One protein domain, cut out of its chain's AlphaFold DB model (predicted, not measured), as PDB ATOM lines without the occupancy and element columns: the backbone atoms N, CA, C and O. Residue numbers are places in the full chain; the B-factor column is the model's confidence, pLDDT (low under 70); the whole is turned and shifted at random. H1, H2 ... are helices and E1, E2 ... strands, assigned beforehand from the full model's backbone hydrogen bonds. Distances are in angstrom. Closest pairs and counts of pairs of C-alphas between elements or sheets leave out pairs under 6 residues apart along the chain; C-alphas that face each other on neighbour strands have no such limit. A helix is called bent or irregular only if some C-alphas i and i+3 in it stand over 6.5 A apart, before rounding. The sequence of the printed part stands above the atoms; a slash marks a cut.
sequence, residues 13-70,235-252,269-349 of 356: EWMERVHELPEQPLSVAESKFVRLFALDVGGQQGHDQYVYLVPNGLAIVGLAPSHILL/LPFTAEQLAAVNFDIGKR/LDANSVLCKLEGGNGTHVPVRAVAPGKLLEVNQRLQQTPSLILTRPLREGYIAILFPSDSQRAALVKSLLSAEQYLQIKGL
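Overview. This is residues 13 to 70, 235 to 252 and 269 to 349 of the 356 residues of the protein "Actin-binding transcription modulator" of Dunaliella tertiolecta (UniProt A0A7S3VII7). A strongly twisted sheet of five strands, E1 E2 E3 E8 E7, has a smaller sheet of three, E4 E5 E6, beside it, while H4 and H5 pack on it, H4 over one face and H5 along E1. H1 and the stretch after it stick out from this body as a tail, residues 13 to 28, and the two short helices H2 and H3 lie between E7 and E8 in the chain, H2 next to E4. The printed part has 157 residues, with five named helices and eight named strands in the order H1 E1 E2 E3 E4 E5 E6 E7 H2 H3 E8 H4 H5; both sheets are antiparallel throughout. The class is mixed, helices and strands, with 76 residues, under half, in named elements. The whole is compact by its radius of gyration of the C-alphas, 16.1 A, yet elongated in outline, spanning 56 by 35 by 28 A.

Arrangement. The larger sheet runs E1, residues 34 to 38, E2, residues 49 to 53, E3, residues 59 to 63, E8, residues 321 to 324, and E7, residues 294 to 299; E1 and E7 are its edge strands. E1 E2 E3 form a meander, each strand the antiparallel neighbour of the one before, in two hairpins. N 36 and O 51 are 2.9 A apart between E1 and E2, N 52 and O 60 are 2.8 A apart between E2 and E3, N 59 and O 323 are 2.8 A apart between E3 and E8, and N 324 and O 295 are 2.7 A apart between E8 and E7, each within hydrogen-bond range. H4, residues 327 to 336, is on one face of this sheet, making two layers, a helix and a sheet, at a height over the sheet of 8.7 A. It only just lies over E2, with 3 of its C-alphas falling there, and runs slantwise to the strands at 40 degrees to E2 on the local plane. H5, residues 340 to 347, is on the sheet over E1 and runs along the strands at 8 degrees to E1 on the local plane; its closest C-alphas to E1 are those of Ala 340 and Arg 35, 5.7 A apart. Residues 338 to 339 pair antiparallel with residues 36 to 37 of E1. The smaller sheet runs E4, residues 242 to 246, E5, residues 274 to 280, and E6, residues 285 to 289. N 246 and O 277 are 2.8 A apart between E4 and E5, and N 278 and O 286 are 2.9 A apart in the hairpin E5 and E6. E3 and E6 are near each other, with 5 pairs of C-alphas within 10 A, and the closest C-alphas of E5 and E8, Leu 275 and Ala 321, are 7.4 A apart. H2, residues 302 to 305, only grazes this sheet; the closest C-alphas of H2 and E4, Gln 304 and Val 245, are 5.3 A apart. H2 and H3, residues 309 to 312, are close but not clearly touching, with the C-alphas of Leu 303 and Leu 309 closest at 6.7 A. Every O i to N i+4 pair is within hydrogen-bond range in H4 and H5, H2 and H3 are too short for such a pair, and H1, residues 13 to 20, has 0 of 4 but 3 of 5 O i to N i+3 pairs.

Along the chain. E1 is 13.4 A from first to last C-alpha, beginning at C-alpha 34, (-6.604, -12.524, -32.548). E2, E3, E6 and E7 measure 13.3, 13.5, 13.1 and 13.3 A, E4 11.2 A and E8 10.2 A. E5, the longest strand, measures 17.0 A and ends at C-alpha 280, (-33.704, -6.206, -17.008). H4 is 14.3 A long, H1 12.1 A and H5 10.6 A, and H2 and H3 are 5.4 and 5.1 A. H1 begins at C-alpha 13, (17.000, -6.697, -19.701); it is irregular, but only just: C-alphas 16 and 19 are 7.0 A apart.

Size, cuts and confidence. The two C-alphas farthest apart are those of Glu 13 and Lys 251, at 59.2 A. Without residues 13 to 28, which stand free, the body spans 41 by 38 by 29 A. Residues 71 to 234 are not printed, with C-alphas 70 and 235 11.3 A apart across the cut, and neither are residues 253 to 268, with C-alphas 252 and 269 10.0 A apart. Of the links that are printed whole, the one from H1 to E1, 13 residues, is long. The mean pLDDT of the printed part is 89.1; residues 14 to 31 and 250 to 252 are under 70.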
ATOM      1  N   GLU A  13      17.972  -7.104 -18.674       73.25
ATOM      2  CA  GLU A  13      17.000  -6.697 -19.701       73.25
ATOM      3  C   GLU A  13      15.860  -7.722 -19.836       73.25
ATOM      4  O   GLU A  13      14.685  -7.365 -19.950       73.25
ATOM      5  N   TRP A  14      16.183  -9.016 -19.773       67.56
ATOM      6  CA  TRP A  14      15.189 -10.089 -19.777       67.56
ATOM      7  C   TRP A  14      14.389 -10.160 -18.470       67.56
ATOM      8  O   TRP A  14      13.188 -10.438 -18.507       67.56
ATOM      9  N   MET A  15      15.018  -9.898 -17.321       65.69
ATOM     10  CA  MET A  15      14.381  -9.945 -16.000       65.69
ATOM     11  C   MET A  15      13.419  -8.781 -15.755       65.69
ATOM     12  O   MET A  15      12.354  -9.000 -15.176       65.69
ATOM     13  N   GLU A  16      13.712  -7.574 -16.241       65.12
ATOM     14  CA  GLU A  16      12.800  -6.422 -16.115       65.12
ATOM     15  C   GLU A  16      11.453  -6.656 -16.821       65.12
ATOM     16  O   GLU A  16      10.419  -6.133 -16.400       65.12
ATOM     17  N   ARG A  17      11.431  -7.523 -17.839       64.38
ATOM     18  CA  ARG A  17      10.238  -7.849 -18.634       64.38
ATOM     19  C   ARG A  17       9.446  -9.040 -18.105       64.38
ATOM     20  O   ARG A  17       8.399  -9.378 -18.656       64.38
ATOM     21  N   VAL A  18       9.885  -9.666 -17.011       64.44
ATOM     22  CA  VAL A  18       9.173 -10.800 -16.395       64.44
ATOM     23  C   VAL A  18       7.769 -10.394 -15.936       64.44
ATOM     24  O   VAL A  18       6.842 -11.195 -16.026       64.44
ATOM     25  N   HIS A  19       7.577  -9.138 -15.528       64.56
ATOM     26  CA  HIS A  19       6.260  -8.599 -15.171       64.56
ATOM     27  C   HIS A  19       5.316  -8.407 -16.374       64.56
ATOM     28  O   HIS A  19       4.109  -8.269 -16.177       64.56
ATOM     29  N   GLU A  20       5.837  -8.412 -17.607       60.94
ATOM     30  CA  GLU A  20       5.045  -8.332 -18.845       60.94
ATOM     31  C   GLU A  20       4.552  -9.712 -19.308       60.94
ATOM     32  O   GLU A  20       3.651  -9.807 -20.148       60.94
ATOM     33  N   LEU A  21       5.127 -10.793 -18.768       59.59
ATOM     34  CA  LEU A  21       4.735 -12.150 -19.123       59.59
ATOM     35  C   LEU A  21       3.369 -12.493 -18.506       59.59
ATOM     36  O   LEU A  21       3.089 -12.152 -17.354       59.59
ATOM     37  N   PRO A  22       2.490 -13.186 -19.249       59.00
ATOM     38  CA  PRO A  22       1.224 -13.637 -18.696       59.00
ATOM     39  C   PRO A  22       1.478 -14.647 -17.562       59.00
ATOM     40  O   PRO A  22       2.338 -15.515 -17.688       59.00
ATOM     41  N   GLU A  23       0.700 -14.565 -16.473       63.25
ATOM     42  CA  GLU A  23       0.864 -15.424 -15.275       63.25
ATOM     43  C   GLU A  23       0.790 -16.926 -15.579       63.25
ATOM     44  O   GLU A  23       1.293 -17.759 -14.827       63.25
ATOM     45  N   GLN A  24       0.165 -17.266 -16.701       64.31
ATOM     46  CA  GLN A  24       0.203 -18.584 -17.300       64.31
ATOM     47  C   GLN A  24       0.461 -18.435 -18.800       64.31
ATOM     48  O   GLN A  24      -0.066 -17.504 -19.423       64.31
ATOM     49  N   PRO A  25       1.233 -19.347 -19.414       64.00
ATOM     50  CA  PRO A  25       1.357 -19.371 -20.861       64.00
ATOM     51  C   PRO A  25      -0.039 -19.509 -21.479       64.00
ATOM     52  O   PRO A  25      -0.845 -20.328 -21.031       64.00
ATOM     53  N   LEU A  26      -0.330 -18.702 -22.506       63.31
ATOM     54  CA  LEU A  26      -1.580 -18.826 -23.254       63.31
ATOM     55  C   LEU A  26      -1.726 -20.268 -23.738       63.31
ATOM     56  O   LEU A  26      -0.776 -20.861 -24.257       63.31
ATOM     57  N   SER A  27      -2.925 -20.829 -23.606       64.31
ATOM     58  CA  SER A  27      -3.187 -22.139 -24.192       64.31
ATOM     59  C   SER A  27      -2.957 -22.099 -25.708       64.31
ATOM     60  O   SER A  27      -3.104 -21.060 -26.354       64.31
ATOM     61  N   VAL A  28      -2.668 -23.252 -26.315       61.88
ATOM     62  CA  VAL A  28      -2.517 -23.379 -27.779       61.88
ATOM     63  C   VAL A  28      -3.749 -22.854 -28.532       61.88
ATOM     64  O   VAL A  28      -3.644 -22.449 -29.685       61.88
ATOM     65  N   ALA A  29      -4.928 -22.879 -27.906       63.81
ATOM     66  CA  ALA A  29      -6.132 -22.276 -28.459       63.81
ATOM     67  C   ALA A  29      -6.088 -20.741 -28.370       63.81
ATOM     68  O   ALA A  29      -6.362 -20.074 -29.363       63.81
ATOM     69  N   GLU A  30      -5.699 -20.186 -27.220       65.88
ATOM     70  CA  GLU A  30      -5.619 -18.740 -26.975       65.88
ATOM     71  C   GLU A  30      -4.519 -18.034 -27.754       65.88
ATOM     72  O   GLU A  30      -4.726 -16.906 -28.189       65.88
ATOM     73  N   SER A  31      -3.390 -18.698 -27.992       66.69
ATOM     74  CA  SER A  31      -2.319 -18.157 -28.831       66.69
ATOM     75  C   SER A  31      -2.703 -18.099 -30.313       66.69
ATOM     76  O   SER A  31      -2.046 -17.422 -31.100       66.69
ATOM     77  N   LYS A  32      -3.736 -18.845 -30.722       78.31
ATOM     78  CA  LYS A  32      -4.131 -18.986 -32.125       78.31
ATOM     79  C   LYS A  32      -5.155 -17.954 -32.577       78.31
ATOM     80  O   LYS A  32      -5.300 -17.782 -33.782       78.31
ATOM     81  N   PHE A  33      -5.871 -17.289 -31.672       84.56
ATOM     82  CA  PHE A  33      -6.874 -16.298 -32.062       84.56
ATOM     83  C   PHE A  33      -6.434 -14.863 -31.792       84.56
ATOM     84  O   PHE A  33      -5.785 -14.556 -30.796       84.56
ATOM     85  N   VAL A  34      -6.837 -13.962 -32.684       91.94
ATOM     86  CA  VAL A  34      -6.604 -12.524 -32.548       91.94
ATOM     87  C   VAL A  34      -7.749 -11.921 -31.745       91.94
ATOM     88  O   VAL A  34      -8.919 -12.086 -32.101       91.94
ATOM     89  N   ARG A  35      -7.414 -11.220 -30.660       94.56
ATOM     90  CA  ARG A  35      -8.376 -10.532 -29.792       94.56
ATOM     91  C   ARG A  35      -8.515  -9.082 -30.234       94.56
ATOM     92  O   ARG A  35      -7.554  -8.319 -30.145       94.56
ATOM     93  N   LEU A  36      -9.706  -8.729 -30.697       97.56
ATOM     94  CA  LEU A  36     -10.059  -7.382 -31.120       97.56
ATOM     95  C   LEU A  36     -11.151  -6.809 -30.216       97.56
ATOM     96  O   LEU A  36     -12.006  -7.552 -29.736       97.56
ATOM     97  N   PHE A  37     -11.153  -5.494 -30.014       98.25
ATOM     98  CA  PHE A  37     -12.098  -4.818 -29.127       98.25
ATOM     99  C   PHE A  37     -12.739  -3.603 -29.799       98.25
ATOM    100  O   PHE A  37     -12.078  -2.808 -30.471       98.25
ATOM    101  N   ALA A  38     -14.043  -3.453 -29.590       97.88
ATOM    102  CA  ALA A  38     -14.842  -2.324 -30.032       97.88
ATOM    103  C   ALA A  38     -15.347  -1.559 -28.809       97.88
ATOM    104  O   ALA A  38     -16.030  -2.130 -27.958       97.88
ATOM    105  N   LEU A  39     -15.020  -0.271 -28.736       96.25
ATOM    106  CA  LEU A  39     -15.475   0.601 -27.657       96.25
ATOM    107  C   LEU A  39     -16.804   1.265 -28.000       96.25
ATOM    108  O   LEU A  39     -17.087   1.526 -29.171       96.25
ATOM    109  N   ASP A  40     -17.583   1.571 -26.963       94.19
ATOM    110  CA  ASP A  40     -18.800   2.387 -27.032       94.19
ATOM    111  C   ASP A  40     -19.746   1.990 -28.183       94.19
ATOM    112  O   ASP A  40     -20.220   2.824 -28.971       94.19
ATOM    113  N   VAL A  41     -19.985   0.683 -28.338       94.25
ATOM    114  CA  VAL A  41     -20.634   0.135 -29.530       94.25
ATOM    115  C   VAL A  41     -22.026   0.733 -29.725       94.25
ATOM    116  O   VAL A  41     -22.869   0.774 -28.831       94.25
ATOM    117  N   GLY A  42     -22.296   1.197 -30.949       88.25
ATOM    118  CA  GLY A  42     -23.551   1.876 -31.271       88.25
ATOM    119  C   GLY A  42     -23.673   3.278 -30.673       88.25
ATOM    120  O   GLY A  42     -24.793   3.775 -30.564       88.25
ATOM    121  N   GLY A  43     -22.555   3.895 -30.280       88.50
ATOM    122  CA  GLY A  43     -22.503   5.234 -29.693       88.50
ATOM    123  C   GLY A  43     -22.931   5.288 -28.226       88.50
ATOM    124  O   GLY A  43     -23.176   6.386 -27.723       88.50
ATOM    125  N   GLN A  44     -23.053   4.134 -27.563       87.69
ATOM    126  CA  GLN A  44     -23.446   4.022 -26.159       87.69
ATOM    127  C   GLN A  44     -22.201   3.832 -25.295       87.69
ATOM    128  O   GLN A  44     -21.466   2.865 -25.471       87.69
ATOM    129  N   GLN A  45     -21.955   4.763 -24.376       88.25
ATOM    130  CA  GLN A  45     -20.723   4.777 -23.591       88.25
ATOM    131  C   GLN A  45     -20.606   3.550 -22.676       88.25
ATOM    132  O   GLN A  45     -21.524   3.252 -21.917       88.25
ATOM    133  N   GLY A  46     -19.461   2.872 -22.707       90.00
ATOM    134  CA  GLY A  46     -19.183   1.671 -21.922       90.00
ATOM    135  C   GLY A  46     -19.803   0.394 -22.491       90.00
ATOM    136  O   GLY A  46     -19.660  -0.662 -21.878       90.00
ATOM    137  N   HIS A  47     -20.472   0.447 -23.648       93.56
ATOM    138  CA  HIS A  47     -20.990  -0.742 -24.332       93.56
ATOM    139  C   HIS A  47     -19.875  -1.418 -25.136       93.56
ATOM    140  O   HIS A  47     -19.936  -1.531 -26.361       93.56
ATOM    141  N   ASP A  48     -18.817  -1.813 -24.436       96.12
ATOM    142  CA  ASP A  48     -17.608  -2.369 -25.029       96.12
ATOM    143  C   ASP A  48     -17.790  -3.861 -25.354       96.12
ATOM    144  O   ASP A  48     -18.262  -4.647 -24.533       96.12
ATOM    145  N   GLN A  49     -17.400  -4.282 -26.552       98.06
ATOM    146  CA  GLN A  49     -17.520  -5.672 -27.006       98.06
ATOM    147  C   GLN A  49     -16.196  -6.180 -27.565       98.06
ATOM    148  O   GLN A  49     -15.380  -5.397 -28.051       98.06
ATOM    149  N   TYR A  50     -15.986  -7.492 -27.519       97.94
ATOM    150  CA  TYR A  50     -14.830  -8.132 -28.140       97.94
ATOM    151  C   TYR A  50     -15.230  -8.911 -29.395       97.94
ATOM    152  O   TYR A  50     -16.371  -9.349 -29.553       97.94
ATOM    153  N   VAL A  51     -14.245  -9.120 -30.263       98.06
ATOM    154  CA  VAL A  51     -14.289 -10.040 -31.396       98.06
ATOM    155  C   VAL A  51     -13.033 -10.909 -31.356       98.06
ATOM    156  O   VAL A  51     -11.919 -10.398 -31.464       98.06
ATOM    157  N   TYR A  52     -13.189 -12.224 -31.220       96.62
ATOM    158  CA  TYR A  52     -12.089 -13.178 -31.375       96.62
ATOM    159  C   TYR A  52     -12.091 -13.734 -32.789       96.62
ATOM    160  O   TYR A  52     -13.020 -14.439 -33.183       96.62
ATOM    161  N   LEU A  53     -11.042 -13.419 -33.545       95.56
ATOM    162  CA  LEU A  53     -10.802 -13.996 -34.860       95.56
ATOM    163  C   LEU A  53      -9.961 -15.255 -34.703       95.56
ATOM    164  O   LEU A  53      -8.773 -15.188 -34.395       95.56
ATOM    165  N   VAL A  54     -10.581 -16.405 -34.920       91.94
ATOM    166  CA  VAL A  54      -9.909 -17.708 -34.879       91.94
ATOM    167  C   VAL A  54      -9.330 -18.068 -36.260       91.94
ATOM    168  O   VAL A  54      -9.841 -17.598 -37.281       91.94
ATOM    169  N   PRO A  55      -8.284 -18.921 -36.348       87.69
ATOM    170  CA  PRO A  55      -7.581 -19.201 -37.609       87.69
ATOM    171  C   PRO A  55      -8.441 -19.765 -38.740       87.69
ATOM    172  O   PRO A  55      -8.122 -19.586 -39.910       87.69
ATOM    173  N   ASN A  56      -9.538 -20.449 -38.410       88.06
ATOM    174  CA  ASN A  56     -10.489 -20.985 -39.386       88.06
ATOM    175  C   ASN A  56     -11.424 -19.910 -39.979       88.06
ATOM    176  O   ASN A  56     -12.353 -20.245 -40.713       88.06
ATOM    177  N   GLY A  57     -11.199 -18.633 -39.662       89.56
ATOM    178  CA  GLY A  57     -11.939 -17.502 -40.209       89.56
ATOM    179  C   GLY A  57     -13.240 -17.179 -39.479       89.56
ATOM    180  O   GLY A  57     -13.962 -16.296 -39.939       89.56
ATOM    181  N   LEU A  58     -13.549 -17.844 -38.357       95.25
ATOM    182  CA  LEU A  58     -14.705 -17.481 -37.533       95.25
ATOM    183  C   LEU A  58     -14.417 -16.243 -36.682       95.25
ATOM    184  O   LEU A  58     -13.283 -15.991 -36.271       95.25
ATOM    185  N   ALA A  59     -15.480 -15.506 -36.388       97.25
ATOM    186  CA  ALA A  59     -15.501 -14.402 -35.446       97.25
ATOM    187  C   ALA A  59     -16.434 -14.750 -34.283       97.25
ATOM    188  O   ALA A  59     -17.631 -14.945 -34.493       97.25
ATOM    189  N   ILE A  60     -15.896 -14.822 -33.068       97.38
ATOM    190  CA  ILE A  60     -16.677 -15.007 -31.839       97.38
ATOM    191  C   ILE A  60     -16.874 -13.636 -31.198       97.38
ATOM    192  O   ILE A  60     -15.903 -12.908 -31.018       97.38
ATOM    193  N   VAL A  61     -18.112 -13.289 -30.857       97.94
ATOM    194  CA  VAL A  61     -18.480 -11.965 -30.331       97.94
ATOM    195  C   VAL A  61     -19.052 -12.096 -28.925       97.94
ATOM    196  O   VAL A  61     -19.857 -12.995 -28.670       97.94
ATOM    197  N   GLY A  62     -18.685 -11.176 -28.034       97.62
ATOM    198  CA  GLY A  62     -19.228 -11.088 -26.678       97.62
ATOM    199  C   GLY A  62     -18.937  -9.747 -26.001       97.62
ATOM    200  O   GLY A  62     -18.414  -8.820 -26.625       97.62
ATOM    201  N   LEU A  63     -19.297  -9.632 -24.719       97.19
ATOM    202  CA  LEU A  63     -19.055  -8.417 -23.931       97.19
ATOM    203  C   LEU A  63     -17.586  -8.328 -23.513       97.19
ATOM    204  O   LEU A  63     -17.019  -9.305 -23.026       97.19
ATOM    205  N   ALA A  64     -16.967  -7.162 -23.695       96.06
ATOM    206  CA  ALA A  64     -15.594  -6.932 -23.255       96.06
ATOM    207  C   ALA A  64     -15.533  -6.707 -21.730       96.06
ATOM    208  O   ALA A  64     -16.524  -6.254 -21.163       96.06
ATOM    209  N   PRO A  65     -14.391  -6.941 -21.057       94.00
ATOM    210  CA  PRO A  65     -14.291  -6.853 -19.591       94.00
ATOM    211  C   PRO A  65     -14.677  -5.491 -18.999       94.00
ATOM    212  O   PRO A  65     -15.302  -5.423 -17.948       94.00
ATOM    213  N   SER A  66     -14.381  -4.399 -19.707       93.00
ATOM    214  CA  SER A  66     -14.768  -3.037 -19.311       93.00
ATOM    215  C   SER A  66     -16.242  -2.702 -19.553       93.00
ATOM    216  O   SER A  66     -16.647  -1.565 -19.301       93.00
ATOM    217  N   HIS A  67     -17.045  -3.633 -20.080       93.94
ATOM    218  CA  HIS A  67     -18.444  -3.367 -20.389       93.94
ATOM    219  C   HIS A  67     -19.195  -2.928 -19.126       93.94
ATOM    220  O   HIS A  67     -19.058  -3.523 -18.055       93.94
ATOM    221  N   ILE A  68     -20.040  -1.904 -19.251       90.44
ATOM    222  CA  ILE A  68     -20.725  -1.259 -18.119       90.44
ATOM    223  C   ILE A  68     -21.605  -2.223 -17.294       90.44
ATOM    224  O   ILE A  68     -21.781  -2.013 -16.098       90.44
ATOM    225  N   LEU A  69     -22.101  -3.315 -17.894       90.62
ATOM    226  CA  LEU A  69     -22.811  -4.388 -17.169       90.62
ATOM    227  C   LEU A  69     -21.907  -5.228 -16.255       90.62
ATOM    228  O   LEU A  69     -22.412  -5.812 -15.308       90.62
ATOM    229  N   LEU A  70     -20.604  -5.324 -16.522       89.25
ATOM    230  CA  LEU A  70     -19.683  -6.162 -15.745       89.25
ATOM    231  C   LEU A  70     -19.115  -5.407 -14.534       89.25
ATOM    232  O   LEU A  70     -18.988  -5.977 -13.452       89.25
ATOM    233  N   LEU A 235     -26.859   2.530 -17.695       78.56
ATOM    234  CA  LEU A 235     -27.659   1.408 -18.161       78.56
ATOM    235  C   LEU A 235     -29.047   1.460 -17.508       78.56
ATOM    236  O   LEU A 235     -29.167   1.846 -16.343       78.56
ATOM    237  N   PRO A 236     -30.090   1.006 -18.214       81.69
ATOM    238  CA  PRO A 236     -31.435   0.976 -17.656       81.69
ATOM    239  C   PRO A 236     -31.612  -0.078 -16.542       81.69
ATOM    240  O   PRO A 236     -32.662  -0.114 -15.896       81.69
ATOM    241  N   PHE A 237     -30.596  -0.922 -16.312       83.88
ATOM    242  CA  PHE A 237     -30.524  -1.906 -15.235       83.88
ATOM    243  C   PHE A 237     -29.065  -2.264 -14.886       83.88
ATOM    244  O   PHE A 237     -28.143  -2.041 -15.672       83.88
ATOM    245  N   THR A 238     -28.873  -2.819 -13.692       87.56
ATOM    246  CA  THR A 238     -27.594  -3.323 -13.152       87.56
ATOM    247  C   THR A 238     -27.375  -4.805 -13.469       87.56
ATOM    248  O   THR A 238     -28.283  -5.483 -13.945       87.56
ATOM    249  N   ALA A 239     -26.178  -5.330 -13.197       87.00
ATOM    250  CA  ALA A 239     -25.839  -6.735 -13.435       87.00
ATOM    251  C   ALA A 239     -26.796  -7.695 -12.705       87.00
ATOM    252  O   ALA A 239     -27.274  -8.667 -13.284       87.00
ATOM    253  N   GLU A 240     -27.141  -7.365 -11.462       87.12
ATOM    254  CA  GLU A 240     -28.038  -8.120 -10.582       87.12
ATOM    255  C   GLU A 240     -29.479  -8.136 -11.099       87.12
ATOM    256  O   GLU A 240     -30.263  -9.023 -10.773       87.12
ATOM    257  N   GLN A 241     -29.836  -7.138 -11.907       89.44
ATOM    258  CA  GLN A 241     -31.161  -6.990 -12.490       89.44
ATOM    259  C   GLN A 241     -31.283  -7.645 -13.867       89.44
ATOM    260  O   GLN A 241     -32.388  -7.634 -14.413       89.44
ATOM    261  N   LEU A 242     -30.203  -8.196 -14.440       93.31
ATOM    262  CA  LEU A 242     -30.266  -8.933 -15.702       93.31
ATOM    263  C   LEU A 242     -31.152 -10.173 -15.526       93.31
ATOM    264  O   LEU A 242     -30.773 -11.140 -14.871       93.31
ATOM    265  N   ALA A 243     -32.328 -10.142 -16.142       93.31
ATOM    266  CA  ALA A 243     -33.331 -11.188 -16.024       93.31
ATOM    267  C   ALA A 243     -33.263 -12.192 -17.179       93.31
ATOM    268  O   ALA A 243     -33.469 -13.385 -16.963       93.31
ATOM    269  N   ALA A 244     -32.979 -11.733 -18.403       94.31
ATOM    270  CA  ALA A 244     -32.975 -12.598 -19.580       94.31
ATOM    271  C   ALA A 244     -32.060 -12.095 -20.706       94.31
ATOM    272  O   ALA A 244     -31.729 -10.911 -20.801       94.31
ATOM    273  N   VAL A 245     -31.690 -13.014 -21.604       95.88
ATOM    274  CA  VAL A 245     -31.056 -12.711 -22.893       95.88
ATOM    275  C   VAL A 245     -31.985 -13.165 -24.011       95.88
ATOM    276  O   VAL A 245     -32.245 -14.357 -24.178       95.88
ATOM    277  N   ASN A 246     -32.481 -12.214 -24.796       94.06
ATOM    278  CA  ASN A 246     -33.471 -12.461 -25.833       94.06
ATOM    279  C   ASN A 246     -32.867 -12.330 -27.239       94.06
ATOM    280  O   ASN A 246     -32.452 -11.248 -27.656       94.06
ATOM    281  N   PHE A 247     -32.839 -13.435 -27.984       92.12
ATOM    282  CA  PHE A 247     -32.350 -13.495 -29.367       92.12
ATOM    283  C   PHE A 247     -33.450 -13.280 -30.421       92.12
ATOM    284  O   PHE A 247     -33.149 -13.235 -31.617       92.12
ATOM    285  N   ASP A 248     -34.717 -13.145 -30.015       83.94
ATOM    286  CA  ASP A 248     -35.817 -12.832 -30.927       83.94
ATOM    287  C   ASP A 248     -35.960 -11.314 -31.090       83.94
ATOM    288  O   ASP A 248     -36.490 -10.590 -30.245       83.94
ATOM    289  N   ILE A 249     -35.437 -10.809 -32.204       71.44
ATOM    290  CA  ILE A 249     -35.352  -9.373 -32.497       71.44
ATOM    291  C   ILE A 249     -36.399  -8.942 -33.542       71.44
ATOM    292  O   ILE A 249     -36.277  -7.880 -34.156       71.44
ATOM    293  N   GLY A 250     -37.452  -9.743 -33.741       59.62
ATOM    294  CA  GLY A 250     -38.516  -9.502 -34.721       59.62
ATOM    295  C   GLY A 250     -38.187 -10.030 -36.124       59.62
ATOM    296  O   GLY A 250     -37.252 -10.801 -36.304       59.62
ATOM    297  N   LYS A 251     -38.953  -9.597 -37.147       49.97
ATOM    298  CA  LYS A 251     -39.047 -10.179 -38.520       49.97
ATOM    299  C   LYS A 251     -37.734 -10.330 -39.328       49.97
ATOM    300  O   LYS A 251     -37.779 -10.750 -40.482       49.97
ATOM    301  N   ARG A 252     -36.576  -9.983 -38.767       47.47
ATOM    302  CA  ARG A 252     -35.237 -10.253 -39.310       47.47
ATOM    303  C   ARG A 252     -34.409 -10.991 -38.260       47.47
ATOM    304  O   ARG A 252     -33.433 -10.465 -37.737       47.47
ATOM    305  N   LEU A 269     -25.199 -10.689 -41.581       93.12
ATOM    306  CA  LEU A 269     -25.335  -9.554 -40.678       93.12
ATOM    307  C   LEU A 269     -24.291  -8.481 -40.994       93.12
ATOM    308  O   LEU A 269     -23.172  -8.785 -41.415       93.12
ATOM    309  N   ASP A 270     -24.663  -7.234 -40.727       94.94
ATOM    310  CA  ASP A 270     -23.757  -6.091 -40.710       94.94
ATOM    311  C   ASP A 270     -23.205  -5.880 -39.295       94.94
ATOM    312  O   ASP A 270     -23.811  -6.296 -38.308       94.94
ATOM    313  N   ALA A 271     -22.103  -5.136 -39.167       94.69
ATOM    314  CA  ALA A 271     -21.495  -4.816 -37.869       94.69
ATOM    315  C   ALA A 271     -22.477  -4.157 -36.873       94.69
ATOM    316  O   ALA A 271     -22.384  -4.350 -35.663       94.69
ATOM    317  N   ASN A 272     -23.454  -3.394 -37.375       93.94
ATOM    318  CA  ASN A 272     -24.445  -2.707 -36.543       93.94
ATOM    319  C   ASN A 272     -25.725  -3.516 -36.287       93.94
ATOM    320  O   ASN A 272     -26.587  -3.040 -35.538       93.94
ATOM    321  N   SER A 273     -25.873  -4.702 -36.887       93.81
ATOM    322  CA  SER A 273     -27.022  -5.578 -36.654       93.81
ATOM    323  C   SER A 273     -27.119  -5.941 -35.176       93.81
ATOM    324  O   SER A 273     -26.112  -6.193 -34.523       93.81
ATOM    325  N   VAL A 274     -28.336  -5.951 -34.635       94.38
ATOM    326  CA  VAL A 274     -28.578  -6.399 -33.258       94.38
ATOM    327  C   VAL A 274     -28.524  -7.932 -33.245       94.38
ATOM    328  O   VAL A 274     -29.071  -8.559 -34.149       94.38
ATOM    329  N   LEU A 275     -27.846  -8.520 -32.261       94.56
ATOM    330  CA  LEU A 275     -27.744  -9.969 -32.040       94.56
ATOM    331  C   LEU A 275     -28.733 -10.459 -30.984       94.56
ATOM    332  O   LEU A 275     -29.350 -11.507 -31.148       94.56
ATOM    333  N   CYS A 276     -28.870  -9.701 -29.900       95.06
ATOM    334  CA  CYS A 276     -29.803  -9.984 -28.823       95.06
ATOM    335  C   CYS A 276     -30.150  -8.705 -28.060       95.06
ATOM    336  O   CYS A 276     -29.554  -7.641 -28.270       95.06
ATOM    337  N   LYS A 277     -31.127  -8.821 -27.169       94.75
ATOM    338  CA  LYS A 277     -31.472  -7.827 -26.161       94.75
ATOM    339  C   LYS A 277     -31.198  -8.424 -24.790       94.75
ATOM    340  O   LYS A 277     -31.669  -9.517 -24.489       94.75
ATOM    341  N   LEU A 278     -30.439  -7.707 -23.976       95.00
ATOM    342  CA  LEU A 278     -30.282  -8.004 -22.557       95.00
ATOM    343  C   LEU A 278     -31.454  -7.345 -21.840       95.00
ATOM    344  O   LEU A 278     -31.630  -6.136 -21.981       95.00
ATOM    345  N   GLU A 279     -32.277  -8.125 -21.152       94.44
ATOM    346  CA  GLU A 279     -33.520  -7.669 -20.533       94.44
ATOM    347  C   GLU A 279     -33.353  -7.591 -19.015       94.44
ATOM    348  O   GLU A 279     -32.950  -8.561 -18.371       94.44
ATOM    349  N   GLY A 280     -33.659  -6.428 -18.446       92.44
ATOM    350  CA  GLY A 280     -33.704  -6.206 -17.008       92.44
ATOM    351  C   GLY A 280     -35.042  -6.647 -16.409       92.44
ATOM    352  O   GLY A 280     -36.074  -6.633 -17.081       92.44
ATOM    353  N   GLY A 281     -35.063  -6.969 -15.114       88.25
ATOM    354  CA  GLY A 281     -36.277  -7.401 -14.401       88.25
ATOM    355  C   GLY A 281     -37.424  -6.375 -14.381       88.25
ATOM    356  O   GLY A 281     -38.565  -6.725 -14.102       88.25
ATOM    357  N   ASN A 282     -37.144  -5.115 -14.716       85.94
ATOM    358  CA  ASN A 282     -38.120  -4.031 -14.860       85.94
ATOM    359  C   ASN A 282     -38.688  -3.893 -16.293       85.94
ATOM    360  O   ASN A 282     -39.338  -2.893 -16.594       85.94
ATOM    361  N   GLY A 283     -38.412  -4.844 -17.195       85.25
ATOM    362  CA  GLY A 283     -38.853  -4.810 -18.597       85.25
ATOM    363  C   GLY A 283     -38.039  -3.874 -19.499       85.25
ATOM    364  O   GLY A 283     -38.348  -3.724 -20.685       85.25
ATOM    365  N   THR A 284     -36.992  -3.237 -18.971       91.25
ATOM    366  CA  THR A 284     -36.050  -2.469 -19.791       91.25
ATOM    367  C   THR A 284     -35.104  -3.399 -20.541       91.25
ATOM    368  O   THR A 284     -34.895  -4.542 -20.145       91.25
ATOM    369  N   HIS A 285     -34.531  -2.930 -21.651       92.19
ATOM    370  CA  HIS A 285     -33.619  -3.755 -22.432       92.19
ATOM    371  C   HIS A 285     -32.504  -2.956 -23.099       92.19
ATOM    372  O   HIS A 285     -32.676  -1.793 -23.461       92.19
ATOM    373  N   VAL A 286     -31.371  -3.622 -23.305       92.00
ATOM    374  CA  VAL A 286     -30.186  -3.083 -23.975       92.00
ATOM    375  C   VAL A 286     -29.852  -3.947 -25.190       92.00
ATOM    376  O   VAL A 286     -29.675  -5.158 -25.040       92.00
ATOM    377  N   PRO A 287     -29.765  -3.373 -26.405       93.50
ATOM    378  CA  PRO A 287     -29.389  -4.131 -27.588       93.50
ATOM    379  C   PRO A 287     -27.884  -4.411 -27.603       93.50
ATOM    380  O   PRO A 287     -27.074  -3.502 -27.417       93.50
ATOM    381  N   VAL A 288     -27.516  -5.643 -27.937       95.75
ATOM    382  CA  VAL A 288     -26.130  -6.030 -28.216       95.75
ATOM    383  C   VAL A 288     -25.942  -6.162 -29.720       95.75
ATOM    384  O   VAL A 288     -26.783  -6.756 -30.396       95.75
ATOM    385  N   ARG A 289     -24.873  -5.579 -30.267       95.88
ATOM    386  CA  ARG A 289     -24.625  -5.528 -31.720       95.88
ATOM    387  C   ARG A 289     -23.591  -6.550 -32.166       95.88
ATOM    388  O   ARG A 289     -22.736  -6.922 -31.382       95.88
ATOM    389  N   ALA A 290     -23.631  -6.922 -33.441       95.69
ATOM    390  CA  ALA A 290     -22.748  -7.926 -34.015       95.69
ATOM    391  C   ALA A 290     -21.271  -7.533 -33.992       95.69
ATOM    392  O   ALA A 290     -20.443  -8.399 -33.752       95.69
ATOM    393  N   VAL A 291     -20.939  -6.254 -34.218       96.88
ATOM    394  CA  VAL A 291     -19.576  -5.689 -34.339       96.88
ATOM    395  C   VAL A 291     -18.774  -6.262 -35.514       96.88
ATOM    396  O   VAL A 291     -18.192  -5.505 -36.285       96.88
ATOM    397  N   ALA A 292     -18.795  -7.575 -35.709       96.75
ATOM    398  CA  ALA A 292     -18.312  -8.276 -36.879       96.75
ATOM    399  C   ALA A 292     -19.441  -8.451 -37.913       96.75
ATOM    400  O   ALA A 292     -20.489  -9.007 -37.581       96.75
ATOM    401  N   PRO A 293     -19.259  -8.015 -39.172       96.38
ATOM    402  CA  PRO A 293     -20.151  -8.398 -40.259       96.38
ATOM    403  C   PRO A 293     -19.852  -9.836 -40.713       96.38
ATOM    404  O   PRO A 293     -18.717 -10.299 -40.613       96.38
ATOM    405  N   GLY A 294     -20.839 -10.542 -41.260       95.69
ATOM    406  CA  GLY A 294     -20.636 -11.896 -41.787       95.69
ATOM    407  C   GLY A 294     -21.876 -12.776 -41.718       95.69
ATOM    408  O   GLY A 294     -22.938 -12.351 -41.268       95.69
ATOM    409  N   LYS A 295     -21.754 -14.028 -42.175       94.12
ATOM    410  CA  LYS A 295     -22.834 -15.018 -42.028       94.12
ATOM    411  C   LYS A 295     -22.919 -15.448 -40.571       94.12
ATOM    412  O   LYS A 295     -21.940 -15.952 -40.033       94.12
ATOM    413  N   LEU A 296     -24.074 -15.297 -39.948       93.62
ATOM    414  CA  LEU A 296     -24.312 -15.836 -38.621       93.62
ATOM    415  C   LEU A 296     -24.386 -17.364 -38.690       93.62
ATOM    416  O   LEU A 296     -25.177 -17.916 -39.459       93.62
ATOM    417  N   LEU A 297     -23.554 -18.028 -37.891       91.62
ATOM    418  CA  LEU A 297     -23.535 -19.483 -37.769       91.62
ATOM    419  C   LEU A 297     -24.268 -19.939 -36.515       91.62
ATOM    420  O   LEU A 297     -25.026 -20.904 -36.562       91.62
ATOM    421  N   GLU A 298     -24.045 -19.235 -35.405       92.94
ATOM    422  CA  GLU A 298     -24.530 -19.654 -34.098       92.94
ATOM    423  C   GLU A 298     -24.820 -18.456 -33.190       92.94
ATOM    424  O   GLU A 298     -24.099 -17.458 -33.210       92.94
ATOM    425  N   VAL A 299     -25.856 -18.591 -32.365       94.88
ATOM    426  CA  VAL A 299     -26.084 -17.770 -31.172       94.88
ATOM    427  C   VAL A 299     -26.027 -18.672 -29.946       94.88
ATOM    428  O   VAL A 299     -26.502 -19.809 -29.999       94.88
ATOM    429  N   ASN A 300     -25.478 -18.179 -28.840       96.25
ATOM    430  CA  ASN A 300     -25.362 -18.961 -27.615       96.25
ATOM    431  C   ASN A 300     -26.724 -19.105 -26.920       96.25
ATOM    432  O   ASN A 300     -27.086 -18.334 -26.029       96.25
ATOM    433  N   GLN A 301     -27.492 -20.117 -27.324       94.25
ATOM    434  CA  GLN A 301     -28.830 -20.381 -26.782       94.25
ATOM    435  C   GLN A 301     -28.817 -20.692 -25.279       94.25
ATOM    436  O   GLN A 301     -29.835 -20.506 -24.615       94.25
ATOM    437  N   ARG A 302     -27.667 -21.090 -24.709       95.75
ATOM    438  CA  ARG A 302     -27.530 -21.310 -23.260       95.75
ATOM    439  C   ARG A 302     -27.840 -20.042 -22.469       95.75
ATOM    440  O   ARG A 302     -28.371 -20.152 -21.371       95.75
ATOM    441  N   LEU A 303     -27.595 -18.855 -23.030       96.25
ATOM    442  CA  LEU A 303     -27.885 -17.579 -22.366       96.25
ATOM    443  C   LEU A 303     -29.384 -17.343 -22.116       96.25
ATOM    444  O   LEU A 303     -29.728 -16.563 -21.236       96.25
ATOM    445  N   GLN A 304     -30.279 -18.031 -22.835       94.50
ATOM    446  CA  GLN A 304     -31.722 -17.970 -22.565       94.50
ATOM    447  C   GLN A 304     -32.098 -18.720 -21.280       94.50
ATOM    448  O   GLN A 304     -33.049 -18.346 -20.604       94.50
ATOM    449  N   GLN A 305     -31.358 -19.784 -20.956       94.62
ATOM    450  CA  GLN A 305     -31.577 -20.609 -19.764       94.62
ATOM    451  C   GLN A 305     -30.711 -20.149 -18.588       94.62
ATOM    452  O   GLN A 305     -31.106 -20.266 -17.432       94.62
ATOM    453  N   THR A 306     -29.519 -19.628 -18.873       95.50
ATOM    454  CA  THR A 306     -28.537 -19.192 -17.876       95.50
ATOM    455  C   THR A 306     -27.941 -17.840 -18.285       95.50
ATOM    456  O   THR A 306     -26.807 -17.783 -18.774       95.50
ATOM    457  N   PRO A 307     -28.685 -16.731 -18.090       95.19
ATOM    458  CA  PRO A 307     -28.224 -15.385 -18.436       95.19
ATOM    459  C   PRO A 307     -26.931 -14.982 -17.723       95.19
ATOM    460  O   PRO A 307     -26.127 -14.245 -18.284       95.19
ATOM    461  N   SER A 308     -26.692 -15.501 -16.514       94.00
ATOM    462  CA  SER A 308     -25.522 -15.173 -15.690       94.00
ATOM    463  C   SER A 308     -24.181 -15.483 -16.357       94.00
ATOM    464  O   SER A 308     -23.199 -14.818 -16.040       94.00
ATOM    465  N   LEU A 309     -24.121 -16.407 -17.326       95.00
ATOM    466  CA  LEU A 309     -22.886 -16.724 -18.057       95.00
ATOM    467  C   LEU A 309     -22.284 -15.508 -18.770       95.00
ATOM    468  O   LEU A 309     -21.060 -15.405 -18.849       95.00
ATOM    469  N   ILE A 310     -23.123 -14.580 -19.244       94.75
ATOM    470  CA  ILE A 310     -22.663 -13.342 -19.889       94.75
ATOM    471  C   ILE A 310     -21.932 -12.414 -18.907       94.75
ATOM    472  O   ILE A 310     -21.179 -11.549 -19.340       94.75
ATOM    473  N   LEU A 311     -22.162 -12.590 -17.600       93.38
ATOM    474  CA  LEU A 311     -21.548 -11.817 -16.524       93.38
ATOM    475  C   LEU A 311     -20.359 -12.561 -15.909       93.38
ATOM    476  O   LEU A 311     -19.310 -11.969 -15.690       93.38
ATOM    477  N   THR A 312     -20.507 -13.863 -15.647       92.31
ATOM    478  CA  THR A 312     -19.508 -14.651 -14.908       92.31
ATOM    479  C   THR A 312     -18.369 -15.166 -15.779       92.31
ATOM    480  O   THR A 312     -17.283 -15.416 -15.268       92.31
ATOM    481  N   ARG A 313     -18.619 -15.422 -17.071       92.94
ATOM    482  CA  ARG A 313     -17.628 -15.975 -18.017       92.94
ATOM    483  C   ARG A 313     -17.733 -15.291 -19.391       92.94
ATOM    484  O   ARG A 313     -17.852 -15.997 -20.398       92.94
ATOM    485  N   PRO A 314     -17.709 -13.942 -19.460       94.44
ATOM    486  CA  PRO A 314     -18.033 -13.177 -20.670       94.44
ATOM    487  C   PRO A 314     -17.141 -13.528 -21.865       94.44
ATOM    488  O   PRO A 314     -17.628 -13.572 -22.989       94.44
ATOM    489  N   LEU A 315     -15.860 -13.824 -21.623       92.88
ATOM    490  CA  LEU A 315     -14.869 -14.119 -22.665       92.88
ATOM    491  C   LEU A 315     -14.834 -15.592 -23.094       92.88
ATOM    492  O   LEU A 315     -14.089 -15.960 -24.005       92.88
ATOM    493  N   ARG A 316     -15.608 -16.456 -22.427       90.94
ATOM    494  CA  ARG A 316     -15.606 -17.909 -22.637       90.94
ATOM    495  C   ARG A 316     -17.012 -18.415 -22.915       90.94
ATOM    496  O   ARG A 316     -17.513 -18.291 -24.025       90.94
ATOM    497  N   GLU A 317     -17.659 -18.996 -21.911       93.56
ATOM    498  CA  GLU A 317     -18.985 -19.607 -22.039       93.56
ATOM    499  C   GLU A 317     -20.107 -18.584 -22.221       93.56
ATOM    500  O   GLU A 317     -21.200 -18.953 -22.645       93.56
ATOM    501  N   GLY A 318     -19.832 -17.317 -21.911       96.00
ATOM    502  CA  GLY A 318     -20.713 -16.170 -22.083       96.00
ATOM    503  C   GLY A 318     -20.646 -15.503 -23.457       96.00
ATOM    504  O   GLY A 318     -21.210 -14.419 -23.604       96.00
ATOM    505  N   TYR A 319     -19.992 -16.109 -24.461       97.38
ATOM    506  CA  TYR A 319     -20.040 -15.593 -25.837       97.38
ATOM    507  C   TYR A 319     -21.489 -15.462 -26.320       97.38
ATOM    508  O   TYR A 319     -22.378 -16.187 -25.878       97.38
ATOM    509  N   ILE A 320     -21.735 -14.551 -27.255       97.75
ATOM    510  CA  ILE A 320     -23.086 -14.218 -27.718       97.75
ATOM    511  C   ILE A 320     -23.367 -14.864 -29.069       97.75
ATOM    512  O   ILE A 320     -24.430 -15.459 -29.262       97.75
ATOM    513  N   ALA A 321     -22.425 -14.754 -30.008       96.94
ATOM    514  CA  ALA A 321     -22.594 -15.265 -31.361       96.94
ATOM    515  C   ALA A 321     -21.273 -15.683 -32.012       96.94
ATOM    516  O   ALA A 321     -20.203 -15.176 -31.673       96.94
ATOM    517  N   ILE A 322     -21.387 -16.575 -32.997       96.44
ATOM    518  CA  ILE A 322     -20.311 -16.982 -33.899       96.44
ATOM    519  C   ILE A 322     -20.713 -16.602 -35.322       96.44
ATOM    520  O   ILE A 322     -21.744 -17.045 -35.839       96.44
ATOM    521  N   LEU A 323     -19.883 -15.790 -35.968       96.38
ATOM    522  CA  LEU A 323     -20.067 -15.326 -37.336       96.38
ATOM    523  C   LEU A 323     -18.946 -15.827 -38.248       96.38
ATOM    524  O   LEU A 323     -17.841 -16.138 -37.808       96.38
ATOM    525  N   PHE A 324     -19.236 -15.859 -39.542       96.00
ATOM    526  CA  PHE A 324     -18.302 -16.164 -40.617       96.00
ATOM    527  C   PHE A 324     -18.107 -14.918 -41.501       96.00
ATOM    528  O   PHE A 324     -18.856 -14.733 -42.473       96.00
ATOM    529  N   PRO A 325     -17.165 -14.021 -41.156       96.88
ATOM    530  CA  PRO A 325     -16.749 -12.914 -42.016       96.88
ATOM    531  C   PRO A 325     -15.963 -13.403 -43.245       96.88
ATOM    532  O   PRO A 325     -15.175 -14.348 -43.174       96.88
ATOM    533  N   SER A 326     -16.112 -12.708 -44.374       96.25
ATOM    534  CA  SER A 326     -15.222 -12.864 -45.531       96.25
ATOM    535  C   SER A 326     -13.805 -12.369 -45.226       96.25
ATOM    536  O   SER A 326     -13.579 -11.630 -44.269       96.25
ATOM    537  N   ASP A 327     -12.835 -12.728 -46.064       95.44
ATOM    538  CA  ASP A 327     -11.431 -12.339 -45.871       95.44
ATOM    539  C   ASP A 327     -11.251 -10.815 -45.837       95.44
ATOM    540  O   ASP A 327     -10.574 -10.281 -44.959       95.44
ATOM    541  N   SER A 328     -11.947 -10.108 -46.731       96.81
ATOM    542  CA  SER A 328     -11.986  -8.641 -46.755       96.81
ATOM    543  C   SER A 328     -12.609  -8.066 -45.475       96.81
ATOM    544  O   SER A 328     -12.074  -7.124 -44.891       96.81
ATOM    545  N   GLN A 329     -13.689  -8.676 -44.974       97.62
ATOM    546  CA  GLN A 329     -14.316  -8.271 -43.713       97.62
ATOM    547  C   GLN A 329     -13.384  -8.491 -42.513       97.62
ATOM    548  O   GLN A 329     -13.305  -7.626 -41.646       97.62
ATOM    549  N   ARG A 330     -12.632  -9.599 -42.468       96.56
ATOM    550  CA  ARG A 330     -11.643  -9.849 -41.404       96.56
ATOM    551  C   ARG A 330     -10.511  -8.830 -41.428       96.56
ATOM    552  O   ARG A 330     -10.175  -8.287 -40.380       96.56
ATOM    553  N   ALA A 331      -9.971  -8.524 -42.606       95.44
ATOM    554  CA  ALA A 331      -8.951  -7.487 -42.751       95.44
ATOM    555  C   ALA A 331      -9.470  -6.115 -42.279       95.44
ATOM    556  O   ALA A 331      -8.772  -5.394 -41.567       95.44
ATOM    557  N   ALA A 332     -10.723  -5.781 -42.604       97.00
ATOM    558  CA  ALA A 332     -11.362  -4.557 -42.129       97.00
ATOM    559  C   ALA A 332     -11.551  -4.538 -40.601       97.00
ATOM    560  O   ALA A 332     -11.364  -3.488 -39.987       97.00
ATOM    561  N   LEU A 333     -11.878  -5.675 -39.972       97.25
ATOM    562  CA  LEU A 333     -11.977  -5.781 -38.511       97.25
ATOM    563  C   LEU A 333     -10.630  -5.523 -37.837       97.25
ATOM    564  O   LEU A 333     -10.559  -4.668 -36.961       97.25
ATOM    565  N   VAL A 334      -9.561  -6.186 -38.289       95.69
ATOM    566  CA  VAL A 334      -8.201  -5.985 -37.751       95.69
ATOM    567  C   VAL A 334      -7.754  -4.528 -37.893       95.69
ATOM    568  O   VAL A 334      -7.109  -3.995 -37.000       95.69
ATOM    569  N   LYS A 335      -8.134  -3.861 -38.989       95.88
ATOM    570  CA  LYS A 335      -7.800  -2.451 -39.227       95.88
ATOM    571  C   LYS A 335      -8.621  -1.464 -38.384       95.88
ATOM    572  O   LYS A 335      -8.165  -0.349 -38.148       95.88
ATOM    573  N   SER A 336      -9.855  -1.811 -38.017       95.44
ATOM    574  CA  SER A 336     -10.809  -0.865 -37.406       95.44
ATOM    575  C   SER A 336     -11.005  -1.037 -35.902       95.44
ATOM    576  O   SER A 336     -11.419  -0.081 -35.248       95.44
ATOM    577  N   LEU A 337     -10.733  -2.226 -35.366       97.31
ATOM    578  CA  LEU A 337     -10.875  -2.543 -33.949       97.31
ATOM    579  C   LEU A 337      -9.533  -2.458 -33.222       97.31
ATOM    580  O   LEU A 337      -8.471  -2.552 -33.831       97.31
ATOM    581  N   LEU A 338      -9.593  -2.295 -31.903       97.75
ATOM    582  CA  LEU A 338      -8.406  -2.214 -31.059       97.75
ATOM    583  C   LEU A 338      -7.795  -3.596 -30.854       97.75
ATOM    584  O   LEU A 338      -8.526  -4.563 -30.632       97.75
ATOM    585  N   SER A 339      -6.466  -3.677 -30.846       96.31
ATOM    586  CA  SER A 339      -5.765  -4.860 -30.345       96.31
ATOM    587  C   SER A 339      -5.991  -5.031 -28.837       96.31
ATOM    588  O   SER A 339      -6.417  -4.102 -28.144       96.31
ATOM    589  N   ALA A 340      -5.683  -6.217 -28.304       93.44
ATOM    590  CA  ALA A 340      -5.734  -6.463 -26.863       93.44
ATOM    591  C   ALA A 340      -4.898  -5.457 -26.064       93.44
ATOM    592  O   ALA A 340      -5.391  -4.896 -25.093       93.44
ATOM    593  N   GLU A 341      -3.671  -5.187 -26.497       92.31
ATOM    594  CA  GLU A 341      -2.774  -4.250 -25.822       92.31
ATOM    595  C   GLU A 341      -3.346  -2.827 -25.797       92.31
ATOM    596  O   GLU A 341      -3.460  -2.222 -24.733       92.31
ATOM    597  N   GLN A 342      -3.801  -2.326 -26.951       95.69
ATOM    598  CA  GLN A 342      -4.408  -0.997 -27.061       95.69
ATOM    599  C   GLN A 342      -5.647  -0.870 -26.172       95.69
ATOM    600  O   GLN A 342      -5.844   0.140 -25.498       95.69
ATOM    601  N   TYR A 343      -6.491  -1.903 -26.161       96.50
ATOM    602  CA  TYR A 343      -7.685  -1.944 -25.329       96.50
ATOM    603  C   TYR A 343      -7.348  -1.891 -23.834       96.50
ATOM    604  O   TYR A 343      -7.931  -1.081 -23.110       96.50
ATOM    605  N   LEU A 344      -6.389  -2.708 -23.383       94.25
ATOM    606  CA  LEU A 344      -5.943  -2.744 -21.991       94.25
ATOM    607  C   LEU A 344      -5.369  -1.395 -21.548       94.25
ATOM    608  O   LEU A 344      -5.778  -0.875 -20.510       94.25
ATOM    609  N   GLN A 345      -4.514  -0.784 -22.369       93.69
ATOM    610  CA  GLN A 345      -3.943   0.540 -22.104       93.69
ATOM    611  C   GLN A 345      -5.027   1.620 -21.983       93.69
ATOM    612  O   GLN A 345      -5.023   2.396 -21.031       93.69
ATOM    613  N   ILE A 346      -5.993   1.654 -22.908       93.56
ATOM    614  CA  ILE A 346      -7.072   2.657 -22.904       93.56
ATOM    615  C   ILE A 346      -7.994   2.494 -21.690       93.56
ATOM    616  O   ILE A 346      -8.487   3.487 -21.154       93.56
ATOM    617  N   LYS A 347      -8.266   1.255 -21.269       93.00
ATOM    618  CA  LYS A 347      -9.181   0.969 -20.155       93.00
ATOM    619  C   LYS A 347      -8.493   0.899 -18.792       93.00
ATOM    620  O   LYS A 347      -9.199   0.808 -17.793       93.00
ATOM    621  N   GLY A 348      -7.161   0.970 -18.741       92.06
ATOM    622  CA  GLY A 348      -6.399   0.786 -17.504       92.06
ATOM    623  C   GLY A 348      -6.564  -0.622 -16.925       92.06
ATOM    624  O   GLY A 348      -6.638  -0.779 -15.710       92.06
ATOM    625  N   LEU A 349      -6.690  -1.623 -17.799       90.31
ATOM    626  CA  LEU A 349      -6.853  -3.032 -17.443       90.31
ATOM    627  C   LEU A 349      -5.535  -3.791 -17.619       90.31
ATOM    628  O   LEU A 349      -4.604  -3.329 -18.278       90.31
TER     629      LEU A 349